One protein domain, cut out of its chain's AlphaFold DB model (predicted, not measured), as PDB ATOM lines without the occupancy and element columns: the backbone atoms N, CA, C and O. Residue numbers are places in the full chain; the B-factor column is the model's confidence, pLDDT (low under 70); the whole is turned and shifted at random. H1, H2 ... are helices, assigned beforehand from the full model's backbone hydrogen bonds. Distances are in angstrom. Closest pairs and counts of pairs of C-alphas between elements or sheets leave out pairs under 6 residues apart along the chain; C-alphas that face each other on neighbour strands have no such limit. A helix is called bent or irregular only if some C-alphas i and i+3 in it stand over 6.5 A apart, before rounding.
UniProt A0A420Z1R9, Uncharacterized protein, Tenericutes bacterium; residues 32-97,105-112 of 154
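Overview. This is residues 32 to 97 and 105 to 112 of the 154 residues of an uncharacterized protein of Tenericutes bacterium (UniProt A0A420Z1R9). The kinked helix H2 and the long helix H1 make a helical hairpin, and little H3 packs on H2 near its end; short H4 and H5 touch no helix. The 74 printed residues hold five named helices, H1 to H5 in order, and no named strand: all helix. The whole is only just compact, close to loose, with radius of gyration of the C-alphas 13.4 A and spans of 37 by 30 by 20 A.

Along the chain. Find C-alpha 56 at (175.944, 129.992, 135.233); H2 runs from there to residue 78, 27.4 A. It is irregular, C-alphas 69 and 72 being 7.6 A apart, with a kink of 65 degrees near residue 70. H1, residues 32 to 51, spans 28.4 A from (168.370, 158.046, 124.574). H3 is residues 83 to 87, H4 92 to 97, H5 108 to 112.

Arrangement. H1 and H2 touch, closest C-alphas Leu 49 and Phe 59, 6.9 A, at a shallow tilt of 16 degrees, opposite ways. H2 touches H3 with residues 71 to 76 alone, closest C-alphas His 72 and Pro 83, 5.5 A. H3 and H4 are apart. Every O i to N i+4 pair is within hydrogen-bond range in H1, H3, H4 and H5; in H2, 17 of 19.

Size, cuts and confidence. C-alphas 53 and 80 are farthest apart, 37.2 A. Residues 98 to 104 are not printed; C-alphas 97 and 105 are 12.2 A apart. The links printed whole are tight. Residues 52, 60, 63 and 109 to 112 have pLDDT under 70.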
ATOM      1  N   MET A  32     167.207 157.942 123.681       78.19
ATOM      2  CA  MET A  32     168.370 158.046 124.574       78.19
ATOM      3  C   MET A  32     167.977 157.911 126.058       78.19
ATOM      4  O   MET A  32     168.678 157.261 126.829       78.19
ATOM      5  N   SER A  33     166.833 158.479 126.452       80.62
ATOM      6  CA  SER A  33     166.305 158.352 127.815       80.62
ATOM      7  C   SER A  33     165.995 156.896 128.160       80.62
ATOM      8  O   SER A  33     166.439 156.409 129.195       80.62
ATOM      9  N   HIS A  34     165.322 156.169 127.263       79.81
ATOM     10  CA  HIS A  34     165.008 154.754 127.481       79.81
ATOM     11  C   HIS A  34     166.261 153.868 127.439       79.81
ATOM     12  O   HIS A  34     166.336 152.889 128.174       79.81
ATOM     13  N   GLN A  35     167.273 154.211 126.633       76.44
ATOM     14  CA  GLN A  35     168.564 153.513 126.645       76.44
ATOM     15  C   GLN A  35     169.266 153.649 128.001       76.44
ATOM     16  O   GLN A  35     169.802 152.663 128.509       76.44
ATOM     17  N   LEU A  36     169.249 154.845 128.600       79.81
ATOM     18  CA  LEU A  36     169.807 155.078 129.935       79.81
ATOM     19  C   LEU A  36     169.008 154.350 131.017       79.81
ATOM     20  O   LEU A  36     169.606 153.690 131.862       79.81
ATOM     21  N   GLU A  37     167.677 154.418 130.970       80.81
ATOM     22  CA  GLU A  37     166.812 153.679 131.897       80.81
ATOM     23  C   GLU A  37     167.063 152.175 131.818       80.81
ATOM     24  O   GLU A  37     167.289 151.546 132.848       80.81
ATOM     25  N   PHE A  38     167.105 151.611 130.609       78.50
ATOM     26  CA  PHE A  38     167.389 150.194 130.399       78.50
ATOM     27  C   PHE A  38     168.778 149.807 130.914       78.50
ATOM     28  O   PHE A  38     168.925 148.794 131.596       78.50
ATOM     29  N   THR A  39     169.790 150.633 130.636       78.19
ATOM     30  CA  THR A  39     171.161 150.398 131.107       78.19
ATOM     31  C   THR A  39     171.239 150.427 132.631       78.19
ATOM     32  O   THR A  39     171.906 149.574 133.216       78.19
ATOM     33  N   ASN A  40     170.556 151.369 133.284       80.06
ATOM     34  CA  ASN A  40     170.498 151.443 134.744       80.06
ATOM     35  C   ASN A  40     169.795 150.215 135.327       80.06
ATOM     36  O   ASN A  40     170.340 149.577 136.224       80.06
ATOM     37  N   LEU A  41     168.652 149.831 134.753       78.88
ATOM     38  CA  LEU A  41     167.883 148.660 135.173       78.88
ATOM     39  C   LEU A  41     168.740 147.388 135.090       78.88
ATOM     40  O   LEU A  41     168.846 146.639 136.060       78.88
ATOM     41  N   LEU A  42     169.419 147.184 133.957       76.94
ATOM     42  CA  LEU A  42     170.316 146.047 133.745       76.94
ATOM     43  C   LEU A  42     171.514 146.082 134.705       76.94
ATOM     44  O   LEU A  42     171.875 145.053 135.268       76.94
ATOM     45  N   SER A  43     172.116 147.259 134.909       77.06
ATOM     46  CA  SER A  43     173.273 147.436 135.796       77.06
ATOM     47  C   SER A  43     172.937 147.113 137.244       77.06
ATOM     48  O   SER A  43     173.751 146.500 137.930       77.06
ATOM     49  N   ASP A  44     171.760 147.515 137.712       78.81
ATOM     50  CA  ASP A  44     171.335 147.256 139.084       78.81
ATOM     51  C   ASP A  44     171.045 145.768 139.304       78.81
ATOM     52  O   ASP A  44     171.518 145.203 140.288       78.81
ATOM     53  N   GLY A  45     170.409 145.101 138.337       72.56
ATOM     54  CA  GLY A  45     170.233 143.650 138.386       72.56
ATOM     55  C   GLY A  45     171.557 142.868 138.331       72.56
ATOM     56  O   GLY A  45     171.759 141.902 139.065       72.56
ATOM     57  N   LEU A  46     172.505 143.307 137.498       73.81
ATOM     58  CA  LEU A  46     173.828 142.682 137.389       73.81
ATOM     59  C   LEU A  46     174.674 142.845 138.656       73.81
ATOM     60  O   LEU A  46     175.450 141.943 138.971       73.81
ATOM     61  N   LYS A  47     174.551 143.962 139.386       76.19
ATOM     62  CA  LYS A  47     175.260 144.149 140.664       76.19
ATOM     63  C   LYS A  47     174.854 143.086 141.678       76.19
ATOM     64  O   LYS A  47     175.733 142.449 142.251       76.19
ATOM     65  N   GLU A  48     173.552 142.850 141.828       71.56
ATOM     66  CA  GLU A  48     173.012 141.835 142.741       71.56
ATOM     67  C   GLU A  48     173.558 140.438 142.406       71.56
ATOM     68  O   GLU A  48     173.972 139.674 143.282       71.56
ATOM     69  N   LEU A  49     173.681 140.142 141.110       72.06
ATOM     70  CA  LEU A  49     174.245 138.886 140.643       72.06
ATOM     71  C   LEU A  49     175.755 138.755 140.914       72.06
ATOM     72  O   LEU A  49     176.209 137.717 141.397       72.06
ATOM     73  N   VAL A  50     176.543 139.795 140.627       74.56
ATOM     74  CA  VAL A  50     178.004 139.790 140.832       74.56
ATOM     75  C   VAL A  50     178.354 139.705 142.320       74.56
ATOM     76  O   VAL A  50     179.281 138.980 142.694       74.56
ATOM     77  N   GLU A  51     177.596 140.386 143.177       75.50
ATOM     78  CA  GLU A  51     177.767 140.324 144.633       75.50
ATOM     79  C   GLU A  51     177.474 138.922 145.190       75.50
ATOM     80  O   GLU A  51     178.123 138.487 146.145       75.50
ATOM     81  N   SER A  52     176.580 138.166 144.544       69.88
ATOM     82  CA  SER A  52     176.203 136.811 144.963       69.88
ATOM     83  C   SER A  52     177.203 135.700 144.588       69.88
ATOM     84  O   SER A  52     177.011 134.557 145.002       69.88
ATOM     85  N   LYS A  53     178.284 136.001 143.842       73.81
ATOM     86  CA  LYS A  53     179.192 134.991 143.240       73.81
ATOM     87  C   LYS A  53     178.426 133.879 142.506       73.81
ATOM     88  O   LYS A  53     178.738 132.697 142.643       73.81
ATOM     89  N   ALA A  54     177.412 134.287 141.756       72.00
ATOM     90  CA  ALA A  54     176.550 133.410 140.990       72.00
ATOM     91  C   ALA A  54     177.323 132.525 140.000       72.00
ATOM     92  O   ALA A  54     178.245 132.983 139.323       72.00
ATOM     93  N   ASP A  55     176.905 131.266 139.909       81.00
ATOM     94  CA  ASP A  55     177.276 130.361 138.829       81.00
ATOM     95  C   ASP A  55     176.407 130.604 137.578       81.00
ATOM     96  O   ASP A  55     175.501 131.444 137.571       81.00
ATOM     97  N   ASP A  56     176.672 129.859 136.503       73.50
ATOM     98  CA  ASP A  56     175.944 129.992 135.233       73.50
ATOM     99  C   ASP A  56     174.424 129.797 135.402       73.50
ATOM    100  O   ASP A  56     173.629 130.421 134.694       73.50
ATOM    101  N   SER A  57     173.999 128.969 136.367       73.56
ATOM    102  CA  SER A  57     172.581 128.746 136.664       73.56
ATOM    103  C   SER A  57     171.946 129.965 137.326       73.56
ATOM    104  O   SER A  57     170.852 130.379 136.931       73.56
ATOM    105  N   ALA A  58     172.629 130.580 138.288       71.88
ATOM    106  CA  ALA A  58     172.180 131.816 138.909       71.88
ATOM    107  C   ALA A  58     172.168 132.988 137.910       71.88
ATOM    108  O   ALA A  58     171.220 133.772 137.921       71.88
ATOM    109  N   PHE A  59     173.131 133.061 136.982       71.56
ATOM    110  CA  PHE A  59     173.107 134.037 135.884       71.56
ATOM    111  C   PHE A  59     171.902 133.839 134.957       71.56
ATOM    112  O   PHE A  59     171.205 134.800 134.625       71.56
ATOM    113  N   PHE A  60     171.599 132.595 134.584       68.31
ATOM    114  CA  PHE A  60     170.433 132.286 133.758       68.31
ATOM    115  C   PHE A  60     169.108 132.598 134.469       68.31
ATOM    116  O   PHE A  60     168.213 133.199 133.874       68.31
ATOM    117  N   ASN A  61     168.985 132.250 135.753       72.44
ATOM    118  CA  ASN A  61     167.803 132.571 136.557       72.44
ATOM    119  C   ASN A  61     167.632 134.079 136.743       72.44
ATOM    120  O   ASN A  61     166.505 134.573 136.685       72.44
ATOM    121  N   PHE A  62     168.732 134.813 136.917       77.94
ATOM    122  CA  PHE A  62     168.712 136.268 136.919       77.94
ATOM    123  C   PHE A  62     168.200 136.812 135.591       77.94
ATOM    124  O   PHE A  62     167.266 137.602 135.613       77.94
ATOM    125  N   LEU A  63     168.734 136.364 134.448       69.44
ATOM    126  CA  LEU A  63     168.239 136.800 133.141       69.44
ATOM    127  C   LEU A  63     166.739 136.521 133.012       69.44
ATOM    128  O   LEU A  63     165.981 137.427 132.684       69.44
ATOM    129  N   MET A  64     166.291 135.308 133.337       70.69
ATOM    130  CA  MET A  64     164.874 134.943 133.256       70.69
ATOM    131  C   MET A  64     163.985 135.795 134.167       70.69
ATOM    132  O   MET A  64     162.904 136.206 133.748       70.69
ATOM    133  N   THR A  65     164.439 136.094 135.384       74.88
ATOM    134  CA  THR A  65     163.703 136.926 136.351       74.88
ATOM    135  C   THR A  65     163.700 138.389 135.925       74.88
ATOM    136  O   THR A  65     162.646 139.007 135.836       74.88
ATOM    137  N   PHE A  66     164.866 138.920 135.554       77.00
ATOM    138  CA  PHE A  66     165.038 140.266 135.027       77.00
ATOM    139  C   PHE A  66     164.130 140.505 133.831       77.00
ATOM    140  O   PHE A  66     163.435 141.520 133.783       77.00
ATOM    141  N   PHE A  67     164.119 139.564 132.885       72.06
ATOM    142  CA  PHE A  67     163.217 139.622 131.755       72.06
ATOM    143  C   PHE A  67     161.790 139.547 132.258       72.06
ATOM    144  O   PHE A  67     161.117 140.554 132.146       72.06
ATOM    145  N   ARG A  68     161.336 138.482 132.916       73.75
ATOM    146  CA  ARG A  68     159.953 138.386 133.420       73.75
ATOM    147  C   ARG A  68     159.439 139.669 134.098       73.75
ATOM    148  O   ARG A  68     158.336 140.109 133.787       73.75
ATOM    149  N   ASP A  69     160.243 140.281 134.958       80.50
ATOM    150  CA  ASP A  69     159.832 141.430 135.769       80.50
ATOM    151  C   ASP A  69     159.897 142.764 135.012       80.50
ATOM    152  O   ASP A  69     159.213 143.728 135.368       80.50
ATOM    153  N   ASN A  70     160.703 142.840 133.949       75.81
ATOM    154  CA  ASN A  70     160.933 144.081 133.209       75.81
ATOM    155  C   ASN A  70     160.543 143.997 131.739       75.81
ATOM    156  O   ASN A  70     160.587 145.013 131.051       75.81
ATOM    157  N   ILE A  71     160.106 142.840 131.246       72.88
ATOM    158  CA  ILE A  71     159.894 142.599 129.820       72.88
ATOM    159  C   ILE A  71     158.825 143.521 129.259       72.88
ATOM    160  O   ILE A  71     159.002 144.035 128.167       72.88
ATOM    161  N   HIS A  72     157.791 143.850 130.035       75.62
ATOM    162  CA  HIS A  72     156.780 144.833 129.639       75.62
ATOM    163  C   HIS A  72     157.364 146.227 129.427       75.62
ATOM    164  O   HIS A  72     156.948 146.928 128.514       75.62
ATOM    165  N   LYS A  73     158.355 146.625 130.232       75.88
ATOM    166  CA  LYS A  73     159.049 147.909 130.069       75.88
ATOM    167  C   LYS A  73     160.017 147.849 128.894       75.88
ATOM    168  O   LYS A  73     160.026 148.740 128.057       75.88
ATOM    169  N   VAL A  74     160.802 146.775 128.811       72.62
ATOM    170  CA  VAL A  74     161.813 146.576 127.767       72.62
ATOM    171  C   VAL A  74     161.150 146.501 126.395       72.62
ATOM    172  O   VAL A  74     161.466 147.295 125.516       72.62
ATOM    173  N   PHE A  75     160.183 145.604 126.224       74.56
ATOM    174  CA  PHE A  75     159.441 145.453 124.978       74.56
ATOM    175  C   PHE A  75     158.459 146.599 124.747       74.56
ATOM    176  O   PHE A  75     158.340 147.037 123.614       74.56
ATOM    177  N   GLY A  76     157.847 147.182 125.781       77.38
ATOM    178  CA  GLY A  76     156.947 148.332 125.612       77.38
ATOM    179  C   GLY A  76     157.610 149.564 124.981       77.38
ATOM    180  O   GLY A  76     156.924 150.407 124.410       77.38
ATOM    181  N   TYR A  77     158.940 149.669 125.042       72.50
ATOM    182  CA  TYR A  77     159.698 150.712 124.344       72.50
ATOM    183  C   TYR A  77     160.250 150.281 122.985       72.50
ATOM    184  O   TYR A  77     160.674 151.135 122.205       72.50
ATOM    185  N   LEU A  78     160.304 148.975 122.728       74.81
ATOM    186  CA  LEU A  78     160.970 148.389 121.569       74.81
ATOM    187  C   LEU A  78     159.995 147.917 120.504       74.81
ATOM    188  O   LEU A  78     160.381 147.902 119.342       74.81
ATOM    189  N   ILE A  79     158.784 147.508 120.873       79.44
ATOM    190  CA  ILE A  79     157.833 146.866 119.969       79.44
ATOM    191  C   ILE A  79     156.466 147.537 120.038       79.44
ATOM    192  O   ILE A  79     156.070 148.071 121.071       79.44
ATOM    193  N   GLU A  80     155.762 147.531 118.911       76.00
ATOM    194  CA  GLU A  80     154.391 148.050 118.819       76.00
ATOM    195  C   GLU A  80     153.369 146.997 119.267       76.00
ATOM    196  O   GLU A  80     152.274 147.314 119.732       76.00
ATOM    197  N   GLU A  81     153.735 145.724 119.138       80.62
ATOM    198  CA  GLU A  81     152.924 144.591 119.542       80.62
ATOM    199  C   GLU A  81     152.862 144.449 121.071       80.62
ATOM    200  O   GLU A  81     153.756 144.869 121.799       80.62
ATOM    201  N   ASP A  82     151.801 143.803 121.563       80.94
ATOM    202  CA  ASP A  82     151.633 143.518 122.989       80.94
ATOM    203  C   ASP A  82     152.825 142.696 123.537       80.94
ATOM    204  O   ASP A  82     153.020 141.546 123.109       80.94
ATOM    205  N   PRO A  83     153.605 143.240 124.497       79.50
ATOM    206  CA  PRO A  83     154.729 142.547 125.113       79.50
ATOM    207  C   PRO A  83     154.366 141.176 125.676       79.50
ATOM    208  O   PRO A  83     155.127 140.227 125.495       79.50
ATOM    209  N   GLU A  84     153.200 141.025 126.311       78.88
ATOM    210  CA  GLU A  84     152.778 139.735 126.878       78.88
ATOM    211  C   GLU A  84     152.605 138.681 125.791       78.88
ATOM    212  O   GLU A  84     153.029 137.530 125.933       78.88
ATOM    213  N   LYS A  85     152.017 139.081 124.665       81.25
ATOM    214  CA  LYS A  85     151.803 138.190 123.532       81.25
ATOM    215  C   LYS A  85     153.124 137.703 122.943       81.25
ATOM    216  O   LYS A  85     153.217 136.527 122.603       81.25
ATOM    217  N   VAL A  86     154.124 138.578 122.825       80.12
ATOM    218  CA  VAL A  86     155.448 138.229 122.282       80.12
ATOM    219  C   VAL A  86     156.195 137.290 123.223       80.12
ATOM    220  O   VAL A  86     156.689 136.251 122.796       80.12
ATOM    221  N   VAL A  87     156.215 137.587 124.518       78.69
ATOM    222  CA  VAL A  87     156.963 136.790 125.504       78.69
ATOM    223  C   VAL A  87     156.433 135.368 125.630       78.69
ATOM    224  O   VAL A  87     157.209 134.425 125.762       78.69
ATOM    225  N   ASN A  88     155.119 135.189 125.522       80.88
ATOM    226  CA  ASN A  88     154.486 133.879 125.665       80.88
ATOM    227  C   ASN A  88     154.728 132.927 124.479       80.88
ATOM    228  O   ASN A  88     154.380 131.746 124.557       80.88
ATOM    229  N   VAL A  89     155.271 133.421 123.363       81.69
ATOM    230  CA  VAL A  89     155.373 132.655 122.109       81.69
ATOM    231  C   VAL A  89     156.767 132.642 121.492       81.69
ATOM    232  O   VAL A  89     156.975 131.870 120.557       81.69
ATOM    233  N   ILE A  90     157.712 133.444 121.989       82.31
ATOM    234  CA  ILE A  90     159.106 133.415 121.531       82.31
ATOM    235  C   ILE A  90     159.849 132.192 122.075       82.31
ATOM    236  O   ILE A  90     159.668 131.785 123.223       82.31
ATOM    237  N   THR A  91     160.704 131.601 121.244       82.81
ATOM    238  CA  THR A  91     161.674 130.589 121.686       82.81
ATOM    239  C   THR A  91     162.935 131.252 122.246       82.81
ATOM    240  O   THR A  91     163.182 132.433 122.008       82.81
ATOM    241  N   ASN A  92     163.778 130.488 122.950       76.75
ATOM    242  CA  ASN A  92     165.061 130.992 123.457       76.75
ATOM    243  C   ASN A  92     165.955 131.548 122.336       76.75
ATOM    244  O   ASN A  92     166.582 132.586 122.511       76.75
ATOM    245  N   GLU A  93     166.002 130.882 121.180       79.44
ATOM    246  CA  GLU A  93     166.797 131.332 120.028       79.44
ATOM    247  C   GLU A  93     166.260 132.649 119.453       79.44
ATOM    248  O   GLU A  93     167.023 133.590 119.257       79.44
ATOM    249  N   GLN A  94     164.938 132.753 119.275       79.06
ATOM    250  CA  GLN A  94     164.290 133.989 118.815       79.06
ATOM    251  C   GLN A  94     164.502 135.138 119.802       79.06
ATOM    252  O   GLN A  94     164.678 136.286 119.404       79.06
ATOM    253  N   PHE A  95     164.504 134.836 121.099       78.56
ATOM    254  CA  PHE A  95     164.793 135.816 122.132       78.56
ATOM    255  C   PHE A  95     166.223 136.369 122.014       78.56
ATOM    256  O   PHE A  95     166.410 137.587 122.058       78.56
ATOM    257  N   VAL A  96     167.216 135.496 121.819       76.38
ATOM    258  CA  VAL A  96     168.612 135.909 121.599       76.38
ATOM    259  C   VAL A  96     168.724 136.782 120.350       76.38
ATOM    260  O   VAL A  96     169.337 137.843 120.409       76.38
ATOM    261  N   GLU A  97     168.067 136.403 119.256       78.88
ATOM    262  CA  GLU A  97     168.074 137.175 118.008       78.88
ATOM    263  C   GLU A  97     167.471 138.582 118.187       78.88
ATOM    264  O   GLU A  97     168.041 139.580 117.736       78.88
ATOM    265  N   VAL A 105     171.013 147.915 117.029       76.56
ATOM    266  CA  VAL A 105     170.290 149.146 116.703       76.56
ATOM    267  C   VAL A 105     170.568 150.246 117.734       76.56
ATOM    268  O   VAL A 105     170.691 151.414 117.364       76.56
ATOM    269  N   ASN A 106     170.700 149.894 119.017       71.75
ATOM    270  CA  ASN A 106     170.730 150.880 120.101       71.75
ATOM    271  C   ASN A 106     172.120 151.168 120.665       71.75
ATOM    272  O   ASN A 106     172.419 152.309 121.016       71.75
ATOM    273  N   PHE A 107     172.984 150.160 120.748       72.44
ATOM    274  CA  PHE A 107     174.208 150.236 121.543       72.44
ATOM    275  C   PHE A 107     175.481 150.005 120.729       72.44
ATOM    276  O   PHE A 107     176.530 150.518 121.118       72.44
ATOM    277  N   ALA A 108     175.433 149.308 119.589       74.81
ATOM    278  CA  ALA A 108     176.646 148.948 118.847       74.81
ATOM    279  C   ALA A 108     177.462 150.155 118.368       74.81
ATOM    280  O   ALA A 108     178.693 150.111 118.376       74.81
ATOM    281  N   SER A 109     176.809 151.246 117.966       68.06
ATOM    282  CA  SER A 109     177.519 152.470 117.571       68.06
ATOM    283  C   SER A 109     178.226 153.114 118.767       68.06
ATOM    284  O   SER A 109     179.387 153.502 118.671       68.06
ATOM    285  N   VAL A 110     177.560 153.169 119.924       65.12
ATOM    286  CA  VAL A 110     178.116 153.746 121.156       65.12
ATOM    287  C   VAL A 110     179.245 152.874 121.704       65.12
ATOM    288  O   VAL A 110     180.312 153.395 122.021       65.12
ATOM    289  N   SER A 111     179.073 151.551 121.745       65.50
ATOM    290  CA  SER A 111     180.084 150.623 122.262       65.50
ATOM    291  C   SER A 111     181.339 150.587 121.389       65.50
ATOM    292  O   SER A 111     182.450 150.629 121.921       65.50
ATOM    293  N   LYS A 112     181.198 150.607 120.056       66.81
ATOM    294  CA  LYS A 112     182.334 150.733 119.125       66.81
ATOM    295  C   LYS A 112     183.066 152.061 119.312       66.81
ATOM    296  O   LYS A 112     184.297 152.083 119.341       66.81
TER     297      LYS A 112